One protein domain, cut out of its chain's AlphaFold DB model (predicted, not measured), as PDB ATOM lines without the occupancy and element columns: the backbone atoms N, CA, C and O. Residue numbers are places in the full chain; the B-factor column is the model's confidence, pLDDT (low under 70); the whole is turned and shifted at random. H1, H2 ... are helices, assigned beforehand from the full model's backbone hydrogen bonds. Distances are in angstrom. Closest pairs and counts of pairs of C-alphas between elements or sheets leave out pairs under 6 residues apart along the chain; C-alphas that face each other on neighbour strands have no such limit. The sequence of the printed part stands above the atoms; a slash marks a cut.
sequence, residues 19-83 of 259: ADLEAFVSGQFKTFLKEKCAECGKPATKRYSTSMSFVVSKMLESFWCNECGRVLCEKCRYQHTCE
ATOM      1  N   ALA A  19     403.150 310.771 230.328       92.25
ATOM      2  CA  ALA A  19     404.057 311.331 229.328       92.25
ATOM      3  C   ALA A  19     405.537 311.170 229.719       92.25
ATOM      4  O   ALA A  19     406.349 310.746 228.900       92.25
ATOM      5  N   ASP A  20     405.879 311.423 230.984       93.00
ATOM      6  CA  ASP A  20     407.251 311.278 231.485       93.00
ATOM      7  C   ASP A  20     407.697 309.814 231.476       93.00
ATOM      8  O   ASP A  20     408.847 309.505 231.169       93.00
ATOM      9  N   LEU A  21     406.781 308.893 231.785       91.25
ATOM     10  CA  LEU A  21     407.059 307.462 231.778       91.25
ATOM     11  C   LEU A  21     407.263 306.928 230.352       91.25
ATOM     12  O   LEU A  21     408.180 306.142 230.118       91.25
ATOM     13  N   GLU A  22     406.455 307.379 229.393       91.88
ATOM     14  CA  GLU A  22     406.609 307.064 227.965       91.88
ATOM     15  C   GLU A  22     407.935 307.610 227.407       91.88
ATOM     16  O   GLU A  22     408.682 306.890 226.730       91.88
ATOM     17  N   ALA A  23     408.286 308.849 227.761       92.94
ATOM     18  CA  ALA A  23     409.580 309.447 227.435       92.94
ATOM     19  C   ALA A  23     410.743 308.664 228.072       92.94
ATOM     20  O   ALA A  23     411.779 308.434 227.446       92.94
ATOM     21  N   PHE A  24     410.560 308.177 229.298       92.31
ATOM     22  CA  PHE A  24     411.582 307.421 230.010       92.31
ATOM     23  C   PHE A  24     411.799 306.015 229.427       92.31
ATOM     24  O   PHE A  24     412.945 305.585 229.267       92.31
ATOM     25  N   VAL A  25     410.730 305.317 229.027       91.75
ATOM     26  CA  VAL A  25     410.816 304.016 228.338       91.75
ATOM     27  C   VAL A  25     411.467 304.148 226.963       91.75
ATOM     28  O   VAL A  25     412.276 303.294 226.591       91.75
ATOM     29  N   SER A  26     411.135 305.201 226.213       92.06
ATOM     30  CA  SER A  26     411.677 305.425 224.868       92.06
ATOM     31  C   SER A  26     413.136 305.894 224.885       92.06
ATOM     32  O   SER A  26     413.941 305.376 224.112       92.06
ATOM     33  N   GLY A  27     413.506 306.808 225.788       92.94
ATOM     34  CA  GLY A  27     414.858 307.372 225.862       92.94
ATOM     35  C   GLY A  27     415.855 306.559 226.695       92.94
ATOM     36  O   GLY A  27     417.040 306.515 226.369       92.94
ATOM     37  N   GLN A  28     415.409 305.904 227.771       92.75
ATOM     38  CA  GLN A  28     416.294 305.254 228.748       92.75
ATOM     39  C   GLN A  28     415.811 303.854 229.144       92.75
ATOM     40  O   GLN A  28     415.801 303.478 230.318       92.75
ATOM     41  N   PHE A  29     415.480 303.029 228.148       90.62
ATOM     42  CA  PHE A  29     414.913 301.693 228.351       90.62
ATOM     43  C   PHE A  29     415.693 300.812 229.350       90.62
ATOM     44  O   PHE A  29     415.108 300.182 230.229       90.62
ATOM     45  N   LYS A  30     417.033 300.798 229.275       90.06
ATOM     46  CA  LYS A  30     417.882 300.009 230.192       90.06
ATOM     47  C   LYS A  30     417.812 300.496 231.643       90.06
ATOM     48  O   LYS A  30     417.984 299.687 232.555       90.06
ATOM     49  N   THR A  31     417.592 301.793 231.855       90.69
ATOM     50  CA  THR A  31     417.414 302.399 233.180       90.69
ATOM     51  C   THR A  31     416.016 302.098 233.705       90.69
ATOM     52  O   THR A  31     415.886 301.637 234.834       90.69
ATOM     53  N   PHE A  32     414.992 302.223 232.854       90.06
ATOM     54  CA  PHE A  32     413.615 301.854 233.182       90.06
ATOM     55  C   PHE A  32     413.486 300.388 233.628       90.06
ATOM     56  O   PHE A  32     412.820 300.093 234.616       90.06
ATOM     57  N   LEU A  33     414.187 299.457 232.970       88.38
ATOM     58  CA  LEU A  33     414.203 298.040 233.365       88.38
ATOM     59  C   LEU A  33     414.788 297.778 234.763       88.38
ATOM     60  O   LEU A  33     414.528 296.731 235.366       88.38
ATOM     61  N   LYS A  34     415.603 298.708 235.268       89.94
ATOM     62  CA  LYS A  34     416.201 298.653 236.607       89.94
ATOM     63  C   LYS A  34     415.371 299.394 237.651       89.94
ATOM     64  O   LYS A  34     415.725 299.323 238.829       89.94
ATOM     65  N   GLU A  35     414.294 300.074 237.257       90.56
ATOM     66  CA  GLU A  35     413.439 300.754 238.222       90.56
ATOM     67  C   GLU A  35     412.800 299.753 239.179       90.56
ATOM     68  O   GLU A  35     412.340 298.658 238.818       90.56
ATOM     69  N   LYS A  36     412.823 300.141 240.448       90.69
ATOM     70  CA  LYS A  36     412.346 299.318 241.549       90.69
ATOM     71  C   LYS A  36     410.843 299.507 241.692       90.69
ATOM     72  O   LYS A  36     410.321 300.609 241.582       90.69
ATOM     73  N   CYS A  37     410.147 298.413 241.963       89.69
ATOM     74  CA  CYS A  37     408.745 298.444 242.325       89.69
ATOM     75  C   CYS A  37     408.577 299.234 243.623       89.69
ATOM     76  O   CYS A  37     409.230 298.918 244.617       89.69
ATOM     77  N   ALA A  38     407.660 300.199 243.611       88.62
ATOM     78  CA  ALA A  38     407.384 301.059 244.756       88.62
ATOM     79  C   ALA A  38     406.956 300.300 246.028       88.62
ATOM     80  O   ALA A  38     407.188 300.789 247.122       88.62
ATOM     81  N   GLU A  39     406.354 299.112 245.889       84.62
ATOM     82  CA  GLU A  39     405.830 298.323 247.018       84.62
ATOM     83  C   GLU A  39     406.823 297.285 247.554       84.62
ATOM     84  O   GLU A  39     406.898 297.041 248.750       84.62
ATOM     85  N   CYS A  40     407.595 296.635 246.675       87.44
ATOM     86  CA  CYS A  40     408.459 295.515 247.077       87.44
ATOM     87  C   CYS A  40     409.955 295.741 246.839       87.44
ATOM     88  O   CYS A  40     410.753 294.841 247.103       87.44
ATOM     89  N   GLY A  41     410.350 296.877 246.256       86.38
ATOM     90  CA  GLY A  41     411.746 297.226 245.964       86.38
ATOM     91  C   GLY A  41     412.435 296.368 244.891       86.38
ATOM     92  O   GLY A  41     413.573 296.650 244.512       86.38
ATOM     93  N   LYS A  42     411.775 295.324 244.373       88.75
ATOM     94  CA  LYS A  42     412.298 294.441 243.314       88.75
ATOM     95  C   LYS A  42     412.183 295.112 241.942       88.75
ATOM     96  O   LYS A  42     411.251 295.886 241.747       88.75
ATOM     97  N   PRO A  43     413.062 294.800 240.971       87.44
ATOM     98  CA  PRO A  43     412.979 295.368 239.625       87.44
ATOM     99  C   PRO A  43     411.612 295.069 238.998       87.44
ATOM    100  O   PRO A  43     411.242 293.900 238.837       87.44
ATOM    101  N   ALA A  44     410.859 296.123 238.684       83.25
ATOM    102  CA  ALA A  44     409.445 296.027 238.325       83.25
ATOM    103  C   ALA A  44     409.221 295.284 237.000       83.25
ATOM    104  O   ALA A  44     408.251 294.539 236.857       83.25
ATOM    105  N   THR A  45     410.157 295.429 236.063       84.25
ATOM    106  CA  THR A  45     410.023 294.998 234.664       84.25
ATOM    107  C   THR A  45     411.084 293.979 234.245       84.25
ATOM    108  O   THR A  45     411.322 293.772 233.058       84.25
ATOM    109  N   LYS A  46     411.681 293.250 235.204       82.25
ATOM    110  CA  LYS A  46     412.749 292.259 234.946       82.25
ATOM    111  C   LYS A  46     412.389 291.208 233.881       82.25
ATOM    112  O   LYS A  46     413.274 290.742 233.177       82.25
ATOM    113  N   ARG A  47     411.109 290.839 233.748       84.25
ATOM    114  CA  ARG A  47     410.628 289.878 232.733       84.25
ATOM    115  C   ARG A  47     410.715 290.402 231.295       84.25
ATOM    116  O   ARG A  47     410.787 289.601 230.375       84.25
ATOM    117  N   TYR A  48     410.757 291.721 231.115       85.25
ATOM    118  CA  TYR A  48     410.787 292.388 229.812       85.25
ATOM    119  C   TYR A  48     412.198 292.797 229.386       85.25
ATOM    120  O   TYR A  48     412.359 293.559 228.437       85.25
ATOM    121  N   SER A  49     413.239 292.284 230.052       84.25
ATOM    122  CA  SER A  49     414.629 292.617 229.724       84.25
ATOM    123  C   SER A  49     415.045 292.196 228.314       84.25
ATOM    124  O   SER A  49     415.994 292.751 227.769       84.25
ATOM    125  N   THR A  50     414.355 291.208 227.739       87.94
ATOM    126  CA  THR A  50     414.564 290.708 226.374       87.94
ATOM    127  C   THR A  50     413.554 291.265 225.367       87.94
ATOM    128  O   THR A  50     413.661 290.983 224.177       87.94
ATOM    129  N   SER A  51     412.563 292.043 225.817       89.06
ATOM    130  CA  SER A  51     411.528 292.621 224.955       89.06
ATOM    131  C   SER A  51     411.978 293.953 224.352       89.06
ATOM    132  O   SER A  51     412.782 294.678 224.936       89.06
ATOM    133  N   MET A  52     411.428 294.305 223.187       89.06
ATOM    134  CA  MET A  52     411.659 295.620 222.582       89.06
ATOM    135  C   MET A  52     410.959 296.728 223.384       89.06
ATOM    136  O   MET A  52     409.861 296.523 223.907       89.06
ATOM    137  N   SER A  53     411.549 297.927 223.412       85.25
ATOM    138  CA  SER A  53     411.024 299.092 224.144       85.25
ATOM    139  C   SER A  53     409.588 299.456 223.757       85.25
ATOM    140  O   SER A  53     408.779 299.774 224.625       85.25
ATOM    141  N   PHE A  54     409.226 299.325 222.479       87.81
ATOM    142  CA  PHE A  54     407.869 299.589 221.993       87.81
ATOM    143  C   PHE A  54     406.810 298.649 222.592       87.81
ATOM    144  O   PHE A  54     405.699 299.080 222.904       87.81
ATOM    145  N   VAL A  55     407.150 297.371 222.802       89.62
ATOM    146  CA  VAL A  55     406.243 296.404 223.446       89.62
ATOM    147  C   VAL A  55     405.991 296.821 224.891       89.62
ATOM    148  O   VAL A  55     404.849 296.846 225.341       89.62
ATOM    149  N   VAL A  56     407.047 297.228 225.594       86.75
ATOM    150  CA  VAL A  56     406.949 297.712 226.975       86.75
ATOM    151  C   VAL A  56     406.164 299.022 227.055       86.75
ATOM    152  O   VAL A  56     405.358 299.169 227.965       86.75
ATOM    153  N   SER A  57     406.310 299.916 226.071       87.69
ATOM    154  CA  SER A  57     405.517 301.148 225.964       87.69
ATOM    155  C   SER A  57     404.019 300.859 225.841       87.69
ATOM    156  O   SER A  57     403.216 301.471 226.537       87.69
ATOM    157  N   LYS A  58     403.624 299.893 225.001       89.50
ATOM    158  CA  LYS A  58     402.215 299.470 224.893       89.50
ATOM    159  C   LYS A  58     401.705 298.804 226.165       89.50
ATOM    160  O   LYS A  58     400.531 298.920 226.496       89.50
ATOM    161  N   MET A  59     402.585 298.117 226.882       89.69
ATOM    162  CA  MET A  59     402.272 297.502 228.163       89.69
ATOM    163  C   MET A  59     402.515 298.452 229.340       89.69
ATOM    164  O   MET A  59     402.600 297.968 230.455       89.69
ATOM    165  N   LEU A  60     402.619 299.773 229.169       89.25
ATOM    166  CA  LEU A  60     402.896 300.680 230.293       89.25
ATOM    167  C   LEU A  60     401.800 300.673 231.360       89.25
ATOM    168  O   LEU A  60     402.095 300.593 232.552       89.25
ATOM    169  N   GLU A  61     400.540 300.620 230.931       87.00
ATOM    170  CA  GLU A  61     399.377 300.430 231.814       87.00
ATOM    171  C   GLU A  61     399.484 299.110 232.608       87.00
ATOM    172  O   GLU A  61     398.913 298.973 233.682       87.00
ATOM    173  N   SER A  62     400.315 298.183 232.108       86.88
ATOM    174  CA  SER A  62     400.926 296.995 232.734       86.88
ATOM    175  C   SER A  62     401.448 297.119 234.160       86.88
ATOM    176  O   SER A  62     401.281 296.230 234.997       86.88
ATOM    177  N   PHE A  63     402.194 298.201 234.361       87.38
ATOM    178  CA  PHE A  63     403.188 298.358 235.424       87.38
ATOM    179  C   PHE A  63     403.051 299.697 236.122       87.38
ATOM    180  O   PHE A  63     403.732 299.940 237.105       87.38
ATOM    181  N   TRP A  64     402.205 300.582 235.615       91.44
ATOM    182  CA  TRP A  64     402.020 301.918 236.136       91.44
ATOM    183  C   TRP A  64     400.592 302.071 236.639       91.44
ATOM    184  O   TRP A  64     399.636 301.686 235.966       91.44
ATOM    185  N   CYS A  65     400.445 302.605 237.846       90.88
ATOM    186  CA  CYS A  65     399.139 302.970 238.368       90.88
ATOM    187  C   CYS A  65     398.818 304.413 237.959       90.88
ATOM    188  O   CYS A  65     399.480 305.347 238.416       90.88
ATOM    189  N   ASN A  66     397.772 304.590 237.146       88.44
ATOM    190  CA  ASN A  66     397.360 305.891 236.599       88.44
ATOM    191  C   ASN A  66     397.028 306.936 237.679       88.44
ATOM    192  O   ASN A  66     397.086 308.136 237.428       88.44
ATOM    193  N   GLU A  67     396.663 306.494 238.879       85.50
ATOM    194  CA  GLU A  67     396.156 307.366 239.937       85.50
ATOM    195  C   GLU A  67     397.246 307.862 240.893       85.50
ATOM    196  O   GLU A  67     397.200 309.025 241.310       85.50
ATOM    197  N   CYS A  68     398.217 307.006 241.244       87.31
ATOM    198  CA  CYS A  68     399.326 307.347 242.147       87.31
ATOM    199  C   CYS A  68     400.663 307.580 241.431       87.31
ATOM    200  O   CYS A  68     401.615 308.046 242.058       87.31
ATOM    201  N   GLY A  69     400.758 307.255 240.141       89.19
ATOM    202  CA  GLY A  69     401.961 307.461 239.341       89.19
ATOM    203  C   GLY A  69     403.091 306.459 239.614       89.19
ATOM    204  O   GLY A  69     404.187 306.621 239.081       89.19
ATOM    205  N   ARG A  70     402.877 305.455 240.473       91.75
ATOM    206  CA  ARG A  70     403.924 304.517 240.913       91.75
ATOM    207  C   ARG A  70     404.129 303.395 239.898       91.75
ATOM    208  O   ARG A  70     403.168 302.902 239.305       91.75
ATOM    209  N   VAL A  71     405.379 302.951 239.758       91.94
ATOM    210  CA  VAL A  71     405.732 301.756 238.981       91.94
ATOM    211  C   VAL A  71     405.706 300.527 239.894       91.94
ATOM    212  O   VAL A  71     406.346 300.478 240.949       91.94
ATOM    213  N   LEU A  72     404.946 299.519 239.494       91.44
ATOM    214  CA  LEU A  72     404.643 298.306 240.231       91.44
ATOM    215  C   LEU A  72     405.103 297.091 239.431       91.44
ATOM    216  O   LEU A  72     404.977 297.038 238.208       91.44
ATOM    217  N   CYS A  73     405.621 296.082 240.129       89.88
ATOM    218  CA  CYS A  73     405.805 294.783 239.502       89.88
ATOM    219  C   CYS A  73     404.442 294.103 239.314       89.88
ATOM    220  O   CYS A  73     403.487 294.376 240.041       89.88
ATOM    221  N   GLU A  74     404.373 293.158 238.382       85.44
ATOM    222  CA  GLU A  74     403.149 292.426 238.032       85.44
ATOM    223  C   GLU A  74     402.428 291.812 239.249       85.44
ATOM    224  O   GLU A  74     401.206 291.844 239.326       85.44
ATOM    225  N   LYS A  75     403.179 291.314 240.245       86.31
ATOM    226  CA  LYS A  75     402.605 290.743 241.476       86.31
ATOM    227  C   LYS A  75     402.011 291.808 242.398       86.31
ATOM    228  O   LYS A  75     400.917 291.626 242.917       86.31
ATOM    229  N   CYS A  76     402.735 292.910 242.595       86.56
ATOM    230  CA  CYS A  76     402.296 293.997 243.468       86.56
ATOM    231  C   CYS A  76     401.191 294.832 242.829       86.56
ATOM    232  O   CYS A  76     400.431 295.451 243.555       86.56
ATOM    233  N   ARG A  77     401.049 294.833 241.499       84.62
ATOM    234  CA  ARG A  77     399.990 295.584 240.823       84.62
ATOM    235  C   ARG A  77     398.594 295.190 241.296       84.62
ATOM    236  O   ARG A  77     397.801 296.064 241.607       84.62
ATOM    237  N   TYR A  78     398.305 293.892 241.352       81.31
ATOM    238  CA  TYR A  78     396.980 293.408 241.752       81.31
ATOM    239  C   TYR A  78     396.708 293.569 243.253       81.31
ATOM    240  O   TYR A  78     395.556 293.562 243.666       81.31
ATOM    241  N   GLN A  79     397.762 293.698 244.062       82.06
ATOM    242  CA  GLN A  79     397.668 293.865 245.514       82.06
ATOM    243  C   GLN A  79     397.764 295.330 245.954       82.06
ATOM    244  O   GLN A  79     397.472 295.636 247.104       82.06
ATOM    245  N   HIS A  80     398.175 296.230 245.059       82.19
ATOM    246  CA  HIS A  80     398.319 297.642 245.365       82.19
ATOM    247  C   HIS A  80     396.939 298.275 245.494       82.19
ATOM    248  O   HIS A  80     396.236 298.487 244.503       82.19
ATOM    249  N   THR A  81     396.565 298.613 246.723       79.06
ATOM    250  CA  THR A  81     395.513 299.590 246.944       79.06
ATOM    251  C   THR A  81     396.138 300.958 246.730       79.06
ATOM    252  O   THR A  81     397.104 301.352 247.382       79.06
ATOM    253  N   CYS A  82     395.658 301.657 245.705       80.62
ATOM    254  CA  CYS A  82     396.141 302.992 245.420       80.62
ATOM    255  C   CYS A  82     395.872 303.858 246.649       80.62
ATOM    256  O   CYS A  82     394.720 304.058 247.021       80.62
ATOM    257  N   GLU A  83     396.925 304.393 247.263       78.38
ATOM    258  CA  GLU A  83     396.824 305.280 248.428       78.38
ATOM    259  C   GLU A  83     395.818 306.420 248.177       78.38
ATOM    260  O   GLU A  83     395.087 306.834 249.071       78.38
TER     261      GLU A  83
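Overview. This is residues 19 to 83 of the 259 residues of the protein "Hypothetical protein" of Alexandrium catenella (UniProt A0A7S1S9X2). With little regular structure, three short helices, H1, H2 and H3, gather at one end, and H4 sits at the other. Residues 33 to 52 loop out towards H4's end and fold back to H3; residues 59 to 73 lead to H4. The printed part has 65 residues, 25 in four helices, H1 to H4 in order, and no named strand: all helix, compact, radius of gyration of the C-alphas 10.9 A, spans 29 by 22 by 16 A.

Arrangement. H1, residues 19 to 27, and H3, residues 53 to 58, touch, opposite ways at a shallow tilt of 26 degrees; their closest C-alphas, Glu 22 and Ser 57, are 6.3 A apart. H2, residues 29 to 32, is close but not clearly touching H1, closest C-alphas Val 25 and Phe 32, 6.0 A. H4, residues 74 to 79, is apart from H1, H2 and H3. Every O i to N i+4 pair is within hydrogen-bond range in H1 and H3; H4 has 0 of 2, and 1 of 3 O i to N i+3 pairs; H2 is too short for an i+4 pair.

Along the chain. H1 begins at C-alpha 19 (404.057, 311.331, 229.328) and is 12.0 A long. H4 ends at C-alpha 79 (397.668, 293.865, 245.514).

Size, cuts and confidence. The printed part has no cut. Links H2 to H3 and H3 to H4 are long. No printed residue is under 70.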